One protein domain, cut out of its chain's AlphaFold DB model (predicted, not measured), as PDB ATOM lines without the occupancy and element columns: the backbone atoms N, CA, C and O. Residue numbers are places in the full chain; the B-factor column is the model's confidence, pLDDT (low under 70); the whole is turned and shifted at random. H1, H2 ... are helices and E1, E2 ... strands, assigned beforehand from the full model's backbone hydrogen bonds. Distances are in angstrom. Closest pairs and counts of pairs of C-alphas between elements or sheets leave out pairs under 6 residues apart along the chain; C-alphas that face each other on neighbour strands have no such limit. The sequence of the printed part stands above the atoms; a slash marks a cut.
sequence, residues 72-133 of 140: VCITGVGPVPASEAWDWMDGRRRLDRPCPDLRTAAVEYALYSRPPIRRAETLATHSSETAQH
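What this domain is: This is residues 72 to 133 of the 140 residues of the protein "Helix-turn-helix transcriptional regulator" of Streptomyces sp. BR123 (UniProt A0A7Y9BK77). A small strand hairpin, E1 and E2, followed directly by short helix H1, makes one end; helices H2 and H3, running opposite ways, make the other, joined by loop 90 to 101. Residues 127 to 133 stick out. The printed part has 62 residues, mostly helix, in order E1, E2, H1, H2, H3, with antiparallel sheet E1 - E2; it is only just compact, close to loose (radius of gyration of the C-alphas 12.4 A), spanning 31 by 27 by 24 A.

Where its parts are: E1, residues 72 to 74, begins at C-alpha (129.015, 45.363, 324.759) and measures 6.4 A. E2 is 78 to 81, 10.3 A; H1 82 to 89, 10.6 A; H2 102 to 113, 16.0 A. H3, 116 to 132, 25.4 A, ends at C-alpha (148.446, 45.695, 302.888).

How they stand to each other: In the hairpin, N 72 and O 80 are 2.8 A apart, within hydrogen-bond range. The closest C-alphas of E1 and H1, Val 72 and Ala 82, are 5.6 A apart. H1 and H2 are apart. H2 and H3 are close but not clearly touching, closest at C-alphas Ala 110 and Arg 119, 6.0 A, at a shallow tilt of 34 degrees, only just short of steep. O i to N i+4 pairs are within range throughout H1 and H2, and 10 of 13 in H3.

The domain as a whole: C-alphas 75 and 131 are farthest apart, 35.0 A. The printed part has no cut; H1 to H2 is the long link. Residues 121 to 133 have pLDDT under 70.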
ATOM      1  N   VAL A  72     129.625  46.560 324.185       95.69
ATOM      2  CA  VAL A  72     129.015  45.363 324.759       95.69
ATOM      3  C   VAL A  72     129.682  45.048 326.092       95.69
ATOM      4  O   VAL A  72     130.904  45.041 326.223       95.69
ATOM      5  N   CYS A  73     128.873  44.786 327.116       94.62
ATOM      6  CA  CYS A  73     129.388  44.453 328.439       94.62
ATOM      7  C   CYS A  73     129.745  42.970 328.524       94.62
ATOM      8  O   CYS A  73     128.864  42.111 328.455       94.62
ATOM      9  N   ILE A  74     131.019  42.670 328.769       94.88
ATOM     10  CA  ILE A  74     131.479  41.319 329.096       94.88
ATOM     11  C   ILE A  74     131.670  41.219 330.613       94.88
ATOM     12  O   ILE A  74     132.401  42.001 331.230       94.88
ATOM     13  N   THR A  75     131.029  40.229 331.238       91.19
ATOM     14  CA  THR A  75     131.184  39.958 332.674       91.19
ATOM     15  C   THR A  75     132.656  39.720 333.032       91.19
ATOM     16  O   THR A  75     133.323  38.896 332.414       91.19
ATOM     17  N   GLY A  76     133.170  40.442 334.035       92.00
ATOM     18  CA  GLY A  76     134.578  40.367 334.455       92.00
ATOM     19  C   GLY A  76     135.561  41.164 333.584       92.00
ATOM     20  O   GLY A  76     136.764  41.139 333.844       92.00
ATOM     21  N   VAL A  77     135.071  41.877 332.567       93.12
ATOM     22  CA  VAL A  77     135.871  42.759 331.703       93.12
ATOM     23  C   VAL A  77     135.348  44.193 331.762       93.12
ATOM     24  O   VAL A  77     136.139  45.103 331.980       93.12
ATOM     25  N   GLY A  78     134.035  44.387 331.605       94.00
ATOM     26  CA  GLY A  78     133.424  45.702 331.402       94.00
ATOM     27  C   GLY A  78     132.986  45.925 329.947       94.00
ATOM     28  O   GLY A  78     132.829  44.944 329.211       94.00
ATOM     29  N   PRO A  79     132.725  47.184 329.551       95.31
ATOM     30  CA  PRO A  79     132.355  47.537 328.184       95.31
ATOM     31  C   PRO A  79     133.557  47.415 327.239       95.31
ATOM     32  O   PRO A  79     134.659  47.848 327.578       95.31
ATOM     33  N   VAL A  80     133.335  46.822 326.068       96.00
ATOM     34  CA  VAL A  80     134.291  46.758 324.951       96.00
ATOM     35  C   VAL A  80     133.537  46.884 323.623       96.00
ATOM     36  O   VAL A  80     132.368  46.490 323.578       96.00
ATOM     37  N   PRO A  81     134.169  47.351 322.531       96.12
ATOM     38  CA  PRO A  81     133.538  47.359 321.215       96.12
ATOM     39  C   PRO A  81     133.061  45.961 320.800       96.12
ATOM     40  O   PRO A  81     133.746  44.959 321.036       96.12
ATOM     41  N   ALA A  82     131.893  45.876 320.159       96.25
ATOM     42  CA  ALA A  82     131.309  44.609 319.721       96.25
ATOM     43  C   ALA A  82     132.267  43.784 318.846       96.25
ATOM     44  O   ALA A  82     132.364  42.570 319.032       96.25
ATOM     45  N   SER A  83     133.002  44.421 317.931       94.88
ATOM     46  CA  SER A  83     133.995  43.745 317.084       94.88
ATOM     47  C   SER A  83     135.093  43.058 317.901       94.88
ATOM     48  O   SER A  83     135.389  41.886 317.671       94.88
ATOM     49  N   GLU A  84     135.641  43.742 318.905       95.12
ATOM     50  CA  GLU A  84     136.669  43.192 319.793       95.12
ATOM     51  C   GLU A  84     136.133  42.054 320.659       95.12
ATOM     52  O   GLU A  84     136.811  41.040 320.846       95.12
ATOM     53  N   ALA A  85     134.902  42.187 321.161       96.50
ATOM     54  CA  ALA A  85     134.245  41.123 321.908       96.50
ATOM     55  C   ALA A  85     134.111  39.846 321.070       96.50
ATOM     56  O   ALA A  85     134.435  38.756 321.550       96.50
ATOM     57  N   TRP A  86     133.653  39.979 319.821       95.88
ATOM     58  CA  TRP A  86     133.492  38.861 318.893       95.88
ATOM     59  C   TRP A  86     134.833  38.234 318.513       95.88
ATOM     60  O   TRP A  86     134.969  37.013 318.601       95.88
ATOM     61  N   ASP A  87     135.843  39.038 318.179       93.75
ATOM     62  CA  ASP A  87     137.183  38.531 317.870       93.75
ATOM     63  C   ASP A  87     137.813  37.797 319.060       93.75
ATOM     64  O   ASP A  87     138.488  36.778 318.873       93.75
ATOM     65  N   TRP A  88     137.572  38.271 320.283       94.94
ATOM     66  CA  TRP A  88     138.043  37.607 321.491       94.94
ATOM     67  C   TRP A  88     137.323  36.291 321.771       94.94
ATOM     68  O   TRP A  88     137.988  35.278 322.014       94.94
ATOM     69  N   MET A  89     135.990  36.266 321.688       94.94
ATOM     70  CA  MET A  89     135.205  35.042 321.894       94.94
ATOM     71  C   MET A  89     135.493  33.981 320.825       94.94
ATOM     72  O   MET A  89     135.511  32.787 321.123       94.94
ATOM     73  N   ASP A  90     135.794  34.404 319.597       91.94
ATOM     74  CA  ASP A  90     136.173  33.513 318.498       91.94
ATOM     75  C   ASP A  90     137.660  33.107 318.529       91.94
ATOM     76  O   ASP A  90     138.123  32.375 317.643       91.94
ATOM     77  N   GLY A  91     138.429  33.567 319.523       90.94
ATOM     78  CA  GLY A  91     139.844  33.238 319.712       90.94
ATOM     79  C   GLY A  91     140.787  33.861 318.677       90.94
ATOM     80  O   GLY A  91     141.878  33.333 318.446       90.94
ATOM     81  N   ARG A  92     140.355  34.917 317.978       88.31
ATOM     82  CA  ARG A  92     141.121  35.592 316.914       88.31
ATOM     83  C   ARG A  92     142.089  36.623 317.479       88.31
ATOM     84  O   ARG A  92     143.219  36.698 317.002       88.31
ATOM     85  N   ARG A  93     141.670  37.381 318.496       88.25
ATOM     86  CA  ARG A  93     142.472  38.451 319.105       88.25
ATOM     87  C   ARG A  93     142.244  38.527 320.612       88.25
ATOM     88  O   ARG A  93     141.145  38.286 321.092       88.25
ATOM     89  N   ARG A  94     143.278  38.888 321.374       91.44
ATOM     90  CA  ARG A  94     143.109  39.255 322.789       91.44
ATOM     91  C   ARG A  94     142.307  40.555 322.910       91.44
ATOM     92  O   ARG A  94     142.423  41.412 322.045       91.44
ATOM     93  N   LEU A  95     141.589  40.733 324.014       91.31
ATOM     94  CA  LEU A  95     141.045  42.048 324.367       91.31
ATOM     95  C   LEU A  95     142.179  43.063 324.525       91.31
ATOM     96  O   LEU A  95     143.232  42.713 325.083       91.31
ATOM     97  N   ASP A  96     141.958  44.300 324.081       84.25
ATOM     98  CA  ASP A  96     142.927  45.360 324.315       84.25
ATOM     99  C   ASP A  96     142.941  45.726 325.803       84.25
ATOM    100  O   ASP A  96     141.959  46.155 326.407       84.25
ATOM    101  N   ARG A  97     144.075  45.445 326.434       82.19
ATOM    102  CA  ARG A  97     144.329  45.707 327.847       82.19
ATOM    103  C   ARG A  97     145.761  46.190 327.969       82.19
ATOM    104  O   ARG A  97     146.629  45.515 327.392       82.19
ATOM    105  N   PRO A  98     146.017  47.243 328.769       83.31
ATOM    106  CA  PRO A  98     147.368  47.705 329.043       83.31
ATOM    107  C   PRO A  98     148.251  46.540 329.487       83.31
ATOM    108  O   PRO A  98     147.937  45.848 330.460       83.31
ATOM    109  N   CYS A  99     149.341  46.297 328.764       83.75
ATOM    110  CA  CYS A  99     150.365  45.349 329.177       83.75
ATOM    111  C   CYS A  99     151.762  45.884 328.832       83.75
ATOM    112  O   CYS A  99     151.898  46.652 327.879       83.75
ATOM    113  N   PRO A 100     152.803  45.496 329.593       82.38
ATOM    114  CA  PRO A 100     154.162  45.991 329.373       82.38
ATOM    115  C   PRO A 100     154.741  45.607 328.003       82.38
ATOM    116  O   PRO A 100     155.532  46.357 327.443       82.38
ATOM    117  N   ASP A 101     154.339  44.451 327.466       87.44
ATOM    118  CA  ASP A 101     154.770  43.944 326.161       87.44
ATOM    119  C   ASP A 101     153.576  43.361 325.390       87.44
ATOM    120  O   ASP A 101     153.108  42.250 325.656       87.44
ATOM    121  N   LEU A 102     153.067  44.134 324.428       80.69
ATOM    122  CA  LEU A 102     151.942  43.742 323.576       80.69
ATOM    123  C   LEU A 102     152.292  42.588 322.634       80.69
ATOM    124  O   LEU A 102     151.434  41.749 322.349       80.69
ATOM    125  N   ARG A 103     153.539  42.524 322.154       79.06
ATOM    126  CA  ARG A 103     153.968  41.503 321.194       79.06
ATOM    127  C   ARG A 103     154.002  40.141 321.868       79.06
ATOM    128  O   ARG A 103     153.433  39.187 321.337       79.06
ATOM    129  N   THR A 104     154.617  40.064 323.044       86.25
ATOM    130  CA  THR A 104     154.657  38.828 323.830       86.25
ATOM    131  C   THR A 104     153.256  38.415 324.267       86.25
ATOM    132  O   THR A 104     152.870  37.271 324.041       86.25
ATOM    133  N   ALA A 105     152.433  39.351 324.756       86.12
ATOM    134  CA  ALA A 105     151.059  39.049 325.161       86.12
ATOM    135  C   ALA A 105     150.187  38.511 324.008       86.12
ATOM    136  O   ALA A 105     149.352  37.629 324.218       86.12
ATOM    137  N   ALA A 106     150.368  39.015 322.782       84.12
ATOM    138  CA  ALA A 106     149.660  38.508 321.607       84.12
ATOM    139  C   ALA A 106     150.090  37.074 321.245       84.12
ATOM    140  O   ALA A 106     149.242  36.234 320.932       84.12
ATOM    141  N   VAL A 107     151.392  36.776 321.328       84.56
ATOM    142  CA  VAL A 107     151.927  35.428 321.086       84.56
ATOM    143  C   VAL A 107     151.434  34.444 322.145       84.56
ATOM    144  O   VAL A 107     150.967  33.362 321.794       84.56
ATOM    145  N   GLU A 108     151.487  34.815 323.423       89.00
ATOM    146  CA  GLU A 108     150.999  33.985 324.529       89.00
ATOM    147  C   GLU A 108     149.504  33.701 324.406       89.00
ATOM    148  O   GLU A 108     149.082  32.552 324.531       89.00
ATOM    149  N   TYR A 109     148.703  34.719 324.087       88.50
ATOM    150  CA  TYR A 109     147.279  34.533 323.831       88.50
ATOM    151  C   TYR A 109     147.051  33.495 322.722       88.50
ATOM    152  O   TYR A 109     146.338  32.513 322.918       88.50
ATOM    153  N   ALA A 110     147.729  33.639 321.580       86.38
ATOM    154  CA  ALA A 110     147.620  32.678 320.485       86.38
ATOM    155  C   ALA A 110     148.112  31.268 320.882       86.38
ATOM    156  O   ALA A 110     147.571  30.259 320.415       86.38
ATOM    157  N   LEU A 111     149.127  31.178 321.750       88.94
ATOM    158  CA  LEU A 111     149.665  29.921 322.265       88.94
ATOM    159  C   LEU A 111     148.634  29.163 323.105       88.94
ATOM    160  O   LEU A 111     148.416  27.974 322.855       88.94
ATOM    161  N   TYR A 112     148.000  29.853 324.052       89.19
ATOM    162  CA  TYR A 112     147.118  29.248 325.049       89.19
ATOM    163  C   TYR A 112     145.652  29.147 324.612       89.19
ATOM    164  O   TYR A 112     144.924  28.312 325.141       89.19
ATOM    165  N   SER A 113     145.204  29.943 323.636       90.62
ATOM    166  CA  SER A 113     143.804  29.930 323.184       90.62
ATOM    167  C   SER A 113     143.519  28.957 322.036       90.62
ATOM    168  O   SER A 113     142.357  28.637 321.785       90.62
ATOM    169  N   ARG A 114     144.540  28.496 321.297       87.75
ATOM    170  CA  ARG A 114     144.359  27.705 320.067       87.75
ATOM    171  C   ARG A 114     145.352  26.538 319.985       87.75
ATOM    172  O   ARG A 114     146.539  26.728 320.268       87.75
ATOM    173  N   PRO A 115     144.924  25.352 319.503       90.50
ATOM    174  CA  PRO A 115     145.860  24.286 319.160       90.50
ATOM    175  C   PRO A 115     146.775  24.715 317.998       90.50
ATOM    176  O   PRO A 115     146.388  25.583 317.207       90.50
ATOM    177  N   PRO A 116     147.961  24.092 317.839       87.81
ATOM    178  CA  PRO A 116     148.988  24.546 316.896       87.81
ATOM    179  C   PRO A 116     148.487  24.797 315.467       87.81
ATOM    180  O   PRO A 116     148.801  25.835 314.891       87.81
ATOM    181  N   ILE A 117     147.651  23.903 314.924       85.81
ATOM    182  CA  ILE A 117     147.149  24.022 313.546       85.81
ATOM    183  C   ILE A 117     146.253  25.258 313.343       85.81
ATOM    184  O   ILE A 117     146.420  25.983 312.371       85.81
ATOM    185  N   ARG A 118     145.384  25.577 314.312       82.88
ATOM    186  CA  ARG A 118     144.487  26.752 314.267       82.88
ATOM    187  C   ARG A 118     145.215  28.062 314.586       82.88
ATOM    188  O   ARG A 118     144.789  29.145 314.186       82.88
ATOM    189  N   ARG A 119     146.319  27.976 315.331       80.69
ATOM    190  CA  ARG A 119     147.177  29.124 315.645       80.69
ATOM    191  C   ARG A 119     147.909  29.633 314.404       80.69
ATOM    192  O   ARG A 119     147.947  30.841 314.187       80.69
ATOM    193  N   ALA A 120     148.461  28.721 313.600       70.62
ATOM    194  CA  ALA A 120     149.195  29.061 312.381       70.62
ATOM    195  C   ALA A 120     148.319  29.836 311.379       70.62
ATOM    196  O   ALA A 120     148.761  30.848 310.841       70.62
ATOM    197  N   GLU A 121     147.058  29.426 311.220       67.69
ATOM    198  CA  GLU A 121     146.057  30.124 310.398       67.69
ATOM    199  C   GLU A 121     145.837  31.568 310.875       67.69
ATOM    200  O   GLU A 121     145.855  32.501 310.079       67.69
ATOM    201  N   THR A 122     145.701  31.773 312.190       64.25
ATOM    202  CA  THR A 122     145.447  33.105 312.766       64.25
ATOM    203  C   THR A 122     146.641  34.053 312.559       64.25
ATOM    204  O   THR A 122     146.449  35.222 312.228       64.25
ATOM    205  N   LEU A 123     147.878  33.566 312.720       64.38
ATOM    206  CA  LEU A 123     149.101  34.368 312.552       64.38
ATOM    207  C   LEU A 123     149.401  34.705 311.078       64.38
ATOM    208  O   LEU A 123     149.924  35.785 310.784       64.38
ATOM    209  N   ALA A 124     149.053  33.809 310.150       59.25
ATOM    210  CA  ALA A 124     149.229  34.023 308.714       59.25
ATOM    211  C   ALA A 124     148.315  35.141 308.175       59.25
ATOM    212  O   ALA A 124     148.762  35.980 307.387       59.25
ATOM    213  N   THR A 125     147.069  35.214 308.656       56.12
ATOM    214  CA  THR A 125     146.114  36.266 308.269       56.12
ATOM    215  C   THR A 125     146.599  37.659 308.686       56.12
ATOM    216  O   THR A 125     146.613  38.574 307.868       56.12
ATOM    217  N   HIS A 126     147.120  37.809 309.909       55.72
ATOM    218  CA  HIS A 126     147.626  39.098 310.408       55.72
ATOM    219  C   HIS A 126     148.911  39.562 309.695       55.72
ATOM    220  O   HIS A 126     149.142  40.763 309.544       55.72
ATOM    221  N   SER A 127     149.740  38.622 309.224       53.25
ATOM    222  CA  SER A 127     150.940  38.932 308.426       53.25
ATOM    223  C   SER A 127     150.591  39.424 307.014       53.25
ATOM    224  O   SER A 127     151.369  40.154 306.405       53.25
ATOM    225  N   SER A 128     149.413  39.055 306.506       46.66
ATOM    226  CA  SER A 128     148.918  39.480 305.190       46.66
ATOM    227  C   SER A 128     148.230  40.852 305.251       46.66
ATOM    228  O   SER A 128     148.423  41.676 304.363       46.66
ATOM    229  N   GLU A 129     147.507  41.143 306.336       47.47
ATOM    230  CA  GLU A 129     146.837  42.437 306.567       47.47
ATOM    231  C   GLU A 129     147.827  43.576 306.869       47.47
ATOM    232  O   GLU A 129     147.691  44.687 306.358       47.47
ATOM    233  N   THR A 130     148.883  43.292 307.639       48.28
ATOM    234  CA  THR A 130     149.964  44.263 307.906       48.28
ATOM    235  C   THR A 130     150.801  44.575 306.664       48.28
ATOM    236  O   THR A 130     151.311  45.687 306.543       48.28
ATOM    237  N   ALA A 131     150.888  43.649 305.703       45.66
ATOM    238  CA  ALA A 131     151.525  43.895 304.411       45.66
ATOM    239  C   ALA A 131     150.681  44.794 303.483       45.66
ATOM    240  O   ALA A 131     151.233  45.431 302.589       45.66
ATOM    241  N   GLN A 132     149.365  44.888 303.702       45.31
ATOM    242  CA  GLN A 132     148.446  45.695 302.888       45.31
ATOM    243  C   GLN A 132     148.214  47.120 303.409       45.31
ATOM    244  O   GLN A 132     147.672  47.940 302.673       45.31
ATOM    245  N   HIS A 133     148.658  47.449 304.626       42.09
ATOM    246  CA  HIS A 133     148.476  48.775 305.229       42.09
ATOM    247  C   HIS A 133     149.745  49.651 305.234       42.09
ATOM    248  O   HIS A 133     149.876  50.524 306.088       42.09
TER     249      HIS A 133